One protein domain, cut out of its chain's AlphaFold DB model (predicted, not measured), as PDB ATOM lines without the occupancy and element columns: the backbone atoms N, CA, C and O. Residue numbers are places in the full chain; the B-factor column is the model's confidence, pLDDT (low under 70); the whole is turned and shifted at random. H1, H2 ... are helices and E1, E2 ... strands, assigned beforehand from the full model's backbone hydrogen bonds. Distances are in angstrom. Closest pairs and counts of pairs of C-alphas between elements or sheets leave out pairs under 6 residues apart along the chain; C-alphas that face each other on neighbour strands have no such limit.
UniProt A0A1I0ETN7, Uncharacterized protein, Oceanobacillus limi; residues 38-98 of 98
ATOM      1  N   VAL A  38      22.074  -8.403 -94.196       60.34
ATOM      2  CA  VAL A  38      22.692  -9.554 -94.879       60.34
ATOM      3  C   VAL A  38      21.978 -10.858 -94.499       60.34
ATOM      4  O   VAL A  38      22.117 -11.343 -93.377       60.34
ATOM      5  N   GLU A  39      21.244 -11.452 -95.444       63.91
ATOM      6  CA  GLU A  39      20.501 -12.704 -95.220       63.91
ATOM      7  C   GLU A  39      21.403 -13.952 -95.188       63.91
ATOM      8  O   GLU A  39      21.065 -14.949 -94.548       63.91
ATOM      9  N   SER A  40      22.549 -13.928 -95.881       64.25
ATOM     10  CA  SER A  40      23.440 -15.088 -96.017       64.25
ATOM     11  C   SER A  40      24.892 -14.692 -96.302       64.25
ATOM     12  O   SER A  40      25.159 -13.703 -96.984       64.25
ATOM     13  N   LYS A  41      25.846 -15.493 -95.806       69.69
ATOM     14  CA  LYS A  41      27.295 -15.326 -96.018       69.69
ATOM     15  C   LYS A  41      27.869 -16.584 -96.660       69.69
ATOM     16  O   LYS A  41      27.744 -17.675 -96.109       69.69
ATOM     17  N   ILE A  42      28.549 -16.422 -97.793       71.69
ATOM     18  CA  ILE A  42      29.214 -17.515 -98.510       71.69
ATOM     19  C   ILE A  42      30.711 -17.217 -98.565       71.69
ATOM     20  O   ILE A  42      31.123 -16.136 -98.982       71.69
ATOM     21  N   HIS A  43      31.529 -18.174 -98.126       78.38
ATOM     22  CA  HIS A  43      32.978 -18.120 -98.291       78.38
ATOM     23  C   HIS A  43      33.365 -18.938 -99.521       78.38
ATOM     24  O   HIS A  43      33.018 -20.116 -99.613       78.38
ATOM     25  N   LEU A  44      34.063 -18.307-100.462       75.06
ATOM     26  CA  LEU A  44      34.555 -18.948-101.675       75.06
ATOM     27  C   LEU A  44      36.074 -19.063-101.567       75.06
ATOM     28  O   LEU A  44      36.776 -18.052-101.574       75.06
ATOM     29  N   ASP A  45      36.559 -20.295-101.435       79.19
ATOM     30  CA  ASP A  45      37.983 -20.610-101.421       79.19
ATOM     31  C   ASP A  45      38.417 -21.066-102.821       79.19
ATOM     32  O   ASP A  45      37.881 -22.027-103.375       79.19
ATOM     33  N   TYR A  46      39.380 -20.346-103.395       75.69
ATOM     34  CA  TYR A  46      39.935 -20.605-104.726       75.69
ATOM     35  C   TYR A  46      41.338 -21.220-104.670       75.69
ATOM     36  O   TYR A  46      41.979 -21.349-105.707       75.69
ATOM     37  N   SER A  47      41.832 -21.604-103.490       80.19
ATOM     38  CA  SER A  47      43.184 -22.153-103.312       80.19
ATOM     39  C   SER A  47      43.455 -23.424-104.127       80.19
ATOM     40  O   SER A  47      44.582 -23.628-104.572       80.19
ATOM     41  N   GLU A  48      42.428 -24.241-104.378       82.00
ATOM     42  CA  GLU A  48      42.505 -25.439-105.230       82.00
ATOM     43  C   GLU A  48      41.972 -25.217-106.658       82.00
ATOM     44  O   GLU A  48      41.878 -26.157-107.449       82.00
ATOM     45  N   SER A  49      41.598 -23.986-107.012       77.50
ATOM     46  CA  SER A  49      41.063 -23.666-108.334       77.50
ATOM     47  C   SER A  49      42.178 -23.265-109.298       77.50
ATOM     48  O   SER A  49      43.047 -22.467-108.963       77.50
ATOM     49  N   GLU A  50      42.112 -23.746-110.543       80.75
ATOM     50  CA  GLU A  50      42.917 -23.185-111.640       80.75
ATOM     51  C   GLU A  50      42.409 -21.800-112.089       80.75
ATOM     52  O   GLU A  50      43.051 -21.137-112.905       80.75
ATOM     53  N   ALA A  51      41.252 -21.354-111.584       75.31
ATOM     54  CA  ALA A  51      40.686 -20.060-111.924       75.31
ATOM     55  C   ALA A  51      41.497 -18.926-111.290       75.31
ATOM     56  O   ALA A  51      41.777 -18.918-110.090       75.31
ATOM     57  N   SER A  52      41.809 -17.913-112.097       82.69
ATOM     58  CA  SER A  52      42.328 -16.660-111.567       82.69
ATOM     59  C   SER A  52      41.275 -16.003-110.677       82.69
ATOM     60  O   SER A  52      40.085 -15.989-110.996       82.69
ATOM     61  N   ILE A  53      41.730 -15.369-109.596       79.88
ATOM     62  CA  ILE A  53      40.882 -14.548-108.723       79.88
ATOM     63  C   ILE A  53      40.107 -13.504-109.550       79.88
ATOM     64  O   ILE A  53      38.930 -13.267-109.295       79.88
ATOM     65  N   MET A  54      40.726 -12.921-110.583       81.50
ATOM     66  CA  MET A  54      40.057 -11.971-111.483       81.50
ATOM     67  C   MET A  54      38.901 -12.596-112.273       81.50
ATOM     68  O   MET A  54      37.851 -11.970-112.419       81.50
ATOM     69  N   ASP A  55      39.072 -13.824-112.761       84.19
ATOM     70  CA  ASP A  55      38.041 -14.520-113.540       84.19
ATOM     71  C   ASP A  55      36.856 -14.895-112.644       84.19
ATOM     72  O   ASP A  55      35.692 -14.754-113.032       84.19
ATOM     73  N   ALA A  56      37.150 -15.307-111.408       84.38
ATOM     74  CA  ALA A  56      36.153 -15.562-110.380       84.38
ATOM     75  C   ALA A  56      35.342 -14.303-110.036       84.38
ATOM     76  O   ALA A  56      34.112 -14.351-110.046       84.38
ATOM     77  N   PHE A  57      36.011 -13.167-109.807       83.50
ATOM     78  CA  PHE A  57      35.343 -11.887-109.555       83.50
ATOM     79  C   PHE A  57      34.455 -11.458-110.723       83.50
ATOM     80  O   PHE A  57      33.290 -11.141-110.510       83.50
ATOM     81  N   THR A  58      34.967 -11.532-111.953       86.88
ATOM     82  CA  THR A  58      34.201 -11.185-113.164       86.88
ATOM     83  C   THR A  58      32.956 -12.069-113.310       86.88
ATOM     84  O   THR A  58      31.888 -11.626-113.733       86.88
ATOM     85  N   THR A  59      33.075 -13.345-112.941       87.69
ATOM     86  CA  THR A  59      31.956 -14.292-112.970       87.69
ATOM     87  C   THR A  59      30.906 -13.949-111.915       87.69
ATOM     88  O   THR A  59      29.715 -13.980-112.223       87.69
ATOM     89  N   LEU A  60      31.332 -13.589-110.701       87.81
ATOM     90  CA  LEU A  60      30.440 -13.168-109.617       87.81
ATOM     91  C   LEU A  60      29.711 -11.863-109.947       87.81
ATOM     92  O   LEU A  60      28.505 -11.796-109.751       87.81
ATOM     93  N   GLU A  61      30.403 -10.876-110.516       87.12
ATOM     94  CA  GLU A  61      29.818  -9.603-110.963       87.12
ATOM     95  C   GLU A  61      28.719  -9.837-112.012       87.12
ATOM     96  O   GLU A  61      27.607  -9.312-111.915       87.12
ATOM     97  N   LYS A  62      28.989 -10.725-112.978       89.06
ATOM     98  CA  LYS A  62      28.011 -11.130-113.991       89.06
ATOM     99  C   LYS A  62      26.807 -11.859-113.390       89.06
ATOM    100  O   LYS A  62      25.685 -11.627-113.830       89.06
ATOM    101  N   LEU A  63      27.029 -12.773-112.444       88.62
ATOM    102  CA  LEU A  63      25.962 -13.522-111.767       88.62
ATOM    103  C   LEU A  63      25.075 -12.602-110.934       88.62
ATOM    104  O   LEU A  63      23.855 -12.715-111.014       88.62
ATOM    105  N   ASP A  64      25.687 -11.684-110.194       87.38
ATOM    106  CA  ASP A  64      24.997 -10.689-109.385       87.38
ATOM    107  C   ASP A  64      24.060  -9.826-110.235       87.38
ATOM    108  O   ASP A  64      22.869  -9.762-109.953       87.38
ATOM    109  N   GLY A  65      24.539  -9.291-111.364       86.12
ATOM    110  CA  GLY A  65      23.698  -8.502-112.269       86.12
ATOM    111  C   GLY A  65      22.623  -9.308-113.014       86.12
ATOM    112  O   GLY A  65      21.602  -8.753-113.412       86.12
ATOM    113  N   GLN A  66      22.827 -10.612-113.234       88.38
ATOM    114  CA  GLN A  66      21.838 -11.471-113.904       88.38
ATOM    115  C   GLN A  66      20.725 -11.955-112.978       88.38
ATOM    116  O   GLN A  66      19.608 -12.183-113.444       88.38
ATOM    117  N   LEU A  67      21.051 -12.179-111.707       86.88
ATOM    118  CA  LEU A  67      20.155 -12.784-110.724       86.88
ATOM    119  C   LEU A  67      19.687 -11.796-109.649       86.88
ATOM    120  O   LEU A  67      18.871 -12.187-108.822       86.88
ATOM    121  N   ASP A  68      20.174 -10.553-109.690       83.62
ATOM    122  CA  ASP A  68      19.866  -9.478-108.744       83.62
ATOM    123  C   ASP A  68      20.131  -9.899-107.290       83.62
ATOM    124  O   ASP A  68      19.260  -9.853-106.424       83.62
ATOM    125  N   LEU A  69      21.339 -10.424-107.046       82.25
ATOM    126  CA  LEU A  69      21.696 -11.049-105.765       82.25
ATOM    127  C   LEU A  69      22.080 -10.031-104.685       82.25
ATOM    128  O   LEU A  69      22.066 -10.387-103.506       82.25
ATOM    129  N   GLY A  70      22.458  -8.809-105.066       81.69
ATOM    130  CA  GLY A  70      22.927  -7.774-104.145       81.69
ATOM    131  C   GLY A  70      24.251  -8.139-103.470       81.69
ATOM    132  O   GLY A  70      24.417  -7.934-102.265       81.69
ATOM    133  N   LEU A  71      25.191  -8.741-104.206       83.25
ATOM    134  CA  LEU A  71      26.470  -9.179-103.647       83.25
ATOM    135  C   LEU A  71      27.305  -7.986-103.161       83.25
ATOM    136  O   LEU A  71      27.540  -7.018-103.882       83.25
ATOM    137  N   LEU A  72      27.838  -8.105-101.944       81.44
ATOM    138  CA  LEU A  72      28.711  -7.106-101.330       81.44
ATOM    139  C   LEU A  72      30.141  -7.640-101.197       81.44
ATOM    140  O   LEU A  72      30.377  -8.768-100.758       81.44
ATOM    141  N   LYS A  73      31.115  -6.793-101.519       78.56
ATOM    142  CA  LYS A  73      32.541  -7.010-101.287       78.56
ATOM    143  C   LYS A  73      32.974  -6.350 -99.982       78.56
ATOM    144  O   LYS A  73      32.681  -5.186 -99.733       78.56
ATOM    145  N   ILE A  74      33.763  -7.074 -99.194       76.94
ATOM    146  CA  ILE A  74      34.438  -6.532 -98.011       76.94
ATOM    147  C   ILE A  74      35.795  -5.968 -98.447       76.94
ATOM    148  O   ILE A  74      36.626  -6.698 -98.993       76.94
ATOM    149  N   ALA A  75      36.021  -4.679 -98.214       74.56
ATOM    150  CA  ALA A  75      37.277  -3.992 -98.493       74.56
ATOM    151  C   ALA A  75      37.814  -3.316 -97.217       74.56
ATOM    152  O   ALA A  75      37.032  -2.992 -96.325       74.56
ATOM    153  N   PRO A  76      39.136  -3.121 -97.088       65.94
ATOM    154  CA  PRO A  76      39.687  -2.336 -95.987       65.94
ATOM    155  C   PRO A  76      39.235  -0.874 -96.094       65.94
ATOM    156  O   PRO A  76      39.205  -0.319 -97.196       65.94
ATOM    157  N   ASP A  77      38.892  -0.252 -94.963       74.12
ATOM    158  CA  ASP A  77      38.691   1.196 -94.902       74.12
ATOM    159  C   ASP A  77      40.047   1.883 -95.087       74.12
ATOM    160  O   ASP A  77      40.952   1.727 -94.276       74.12
ATOM    161  N   LEU A  78      40.208   2.620 -96.186       73.75
ATOM    162  CA  LEU A  78      41.441   3.354 -96.478       73.75
ATOM    163  C   LEU A  78      41.445   4.764 -95.864       73.75
ATOM    164  O   LEU A  78      42.465   5.450 -95.934       73.75
ATOM    165  N   ALA A  79      40.313   5.226 -95.323       69.94
ATOM    166  CA  ALA A  79      40.165   6.563 -94.756       69.94
ATOM    167  C   ALA A  79      40.485   6.610 -93.256       69.94
ATOM    168  O   ALA A  79      40.920   7.654 -92.765       69.94
ATOM    169  N   ASN A  80      40.307   5.499 -92.541       59.22
ATOM    170  CA  ASN A  80      40.685   5.371 -91.139       59.22
ATOM    171  C   ASN A  80      41.851   4.398 -90.971       59.22
ATOM    172  O   ASN A  80      41.873   3.328 -91.558       59.22
ATOM    173  N   ASP A  81      42.786   4.755 -90.093       60.31
ATOM    174  CA  ASP A  81      43.967   3.956 -89.718       60.31
ATOM    175  C   ASP A  81      43.611   2.754 -88.807       60.31
ATOM    176  O   ASP A  81      44.447   2.227 -88.075       60.31
ATOM    177  N   SER A  82      42.335   2.359 -88.782       57.56
ATOM    178  CA  SER A  82      41.816   1.220 -88.026       57.56
ATOM    179  C   SER A  82      41.608   0.018 -88.944       57.56
ATOM    180  O   SER A  82      41.277   0.185 -90.113       57.56
ATOM    181  N   ASP A  83      41.680  -1.199 -88.392       61.44
ATOM    182  CA  ASP A  83      41.304  -2.474 -89.049       61.44
ATOM    183  C   ASP A  83      39.804  -2.556 -89.448       61.44
ATOM    184  O   ASP A  83      39.243  -3.631 -89.685       61.44
ATOM    185  N   SER A  84      39.130  -1.409 -89.525       63.38
ATOM    186  CA  SER A  84      37.765  -1.240 -89.993       63.38
ATOM    187  C   SER A  84      37.626  -1.708 -91.438       63.38
ATOM    188  O   SER A  84      38.422  -1.380 -92.318       63.38
ATOM    189  N   LYS A  85      36.570  -2.480 -91.682       69.50
ATOM    190  CA  LYS A  85      36.209  -3.005 -92.999       69.50
ATOM    191  C   LYS A  85      34.968  -2.270 -93.493       69.50
ATOM    192  O   LYS A  85      34.047  -2.032 -92.717       69.50
ATOM    193  N   VAL A  86      34.935  -1.948 -94.779       72.19
ATOM    194  CA  VAL A  86      33.776  -1.364 -95.463       72.19
ATOM    195  C   VAL A  86      33.153  -2.384 -96.409       72.19
ATOM    196  O   VAL A  86      33.849  -3.212 -97.004       72.19
ATOM    197  N   TYR A  87      31.831  -2.320 -96.546       75.94
ATOM    198  CA  TYR A  87      31.071  -3.116 -97.503       75.94
ATOM    199  C   TYR A  87      30.798  -2.261 -98.733       75.94
ATOM    200  O   TYR A  87      30.246  -1.168 -98.629       75.94
ATOM    201  N   VAL A  88      31.216  -2.750 -99.891       76.56
ATOM    202  CA  VAL A  88      31.059  -2.073-101.177       76.56
ATOM    203  C   VAL A  88      30.252  -2.992-102.075       76.56
ATOM    204  O   VAL A  88      30.540  -4.186-102.129       76.56
ATOM    205  N   SER A  89      29.247  -2.459-102.761       80.69
ATOM    206  CA  SER A  89      28.489  -3.238-103.739       80.69
ATOM    207  C   SER A  89      29.426  -3.801-104.809       80.69
ATOM    208  O   SER A  89      30.385  -3.136-105.213       80.69
ATOM    209  N   LEU A  90      29.220  -5.061-105.198       81.06
ATOM    210  CA  LEU A  90      30.064  -5.708-106.202       81.06
ATOM    211  C   LEU A  90      29.818  -5.120-107.596       81.06
ATOM    212  O   LEU A  90      30.756  -5.003-108.378       81.06
ATOM    213  N   ASN A  91      28.574  -4.729-107.866       78.06
ATOM    214  CA  ASN A  91      28.167  -3.938-109.019       78.06
ATOM    215  C   ASN A  91      27.894  -2.489-108.595       78.06
ATOM    216  O   ASN A  91      27.706  -2.211-107.415       78.06
ATOM    217  N   ASP A  92      27.751  -1.563-109.546       70.50
ATOM    218  CA  ASP A  92      27.301  -0.179-109.286       70.50
ATOM    219  C   ASP A  92      25.817  -0.093-108.830       70.50
ATOM    220  O   ASP A  92      25.127   0.899-109.073       70.50
ATOM    221  N   GLN A  93      25.290  -1.147-108.200       64.62
ATOM    222  CA  GLN A  93      23.973  -1.153-107.581       64.62
ATOM    223  C   GLN A  93      23.985  -0.357-106.279       64.62
ATOM    224  O   GLN A  93      24.923  -0.429-105.479       64.62
ATOM    225  N   GLU A  94      22.899   0.384-106.078       64.31
ATOM    226  CA  GLU A  94      22.629   1.116-104.849       64.31
ATOM    227  C   GLU A  94      22.591   0.130-103.678       64.31
ATOM    228  O   GLU A  94      21.941  -0.914-103.750       64.31
ATOM    229  N   LEU A  95      23.328   0.441-102.608       61.84
ATOM    230  CA  LEU A  95      23.294  -0.381-101.404       61.84
ATOM    231  C   LEU A  95      21.859  -0.394-100.857       61.84
ATOM    232  O   LEU A  95      21.234   0.673-100.814       61.84
ATOM    233  N   PRO A  96      21.337  -1.556-100.422       58.62
ATOM    234  CA  PRO A  96      20.039  -1.599 -99.769       58.62
ATOM    235  C   PRO A  96      20.052  -0.643 -98.572       58.62
ATOM    236  O   PRO A  96      20.952  -0.680 -97.733       58.62
ATOM    237  N   SER A  97      19.079   0.265 -98.547       55.25
ATOM    238  CA  SER A  97      18.898   1.236 -97.471       55.25
ATOM    239  C   SER A  97      18.452   0.537 -96.183       55.25
ATOM    240  O   SER A  97      17.597  -0.345 -96.262       55.25
ATOM    241  N   GLU A  98      19.015   0.963 -95.041       49.62
ATOM    242  CA  GLU A  98      18.689   0.506 -93.670       49.62
ATOM    243  C   GLU A  98      17.184   0.391 -93.367       49.62
ATOM    244  O   GLU A  98      16.405   1.280 -93.791       49.62
TER     245      GLU A  98
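What this domain is: This is residues 38 to 98 of the 98 residues of an uncharacterized protein of Oceanobacillus limi (UniProt A0A1I0ETN7). A two-stranded hairpin, E1 and E2, and one helix, H1, make the two arms of a loose V, joined by residues 68 to 71. Residues 38 to 52 lead into H1 without a named element, and 47 to 52 of them stick out. The printed part has 61 residues, with H1, E1 and E2 in that order; the sheet is antiparallel and the class mixed, with under half of the residues in named elements. It is loose, with a radius of gyration of the C-alphas of 13.3 A and spans of 35 by 26 by 20 A.

Where its parts are: Find C-alpha 72 at (28.711, -7.106, -101.330); from there E1 runs to residue 76. E2 is residues 85 to 89, ending at (28.489, -3.238, -103.739). H1, residues 53 to 67, begins at (40.882, -14.548, -108.723) and is 20.9 A long.

How they stand to each other: Look at the hairpin E1 and E2: N 73 and O 88 are 2.7 A apart, within hydrogen-bond range, and the strands' directions differ by 145 degrees. H1 and E2 are apart. In H1 every O i to N i+4 pair is within hydrogen-bond range.

The domain as a whole: The C-alphas of Glu 50 and Glu 98, the two farthest apart, are 38.4 A apart. The printed part has no cut, and no link is long. Look for pLDDT under 70 at residues 38 to 41, 76, 79 to 85 and 93 to 98.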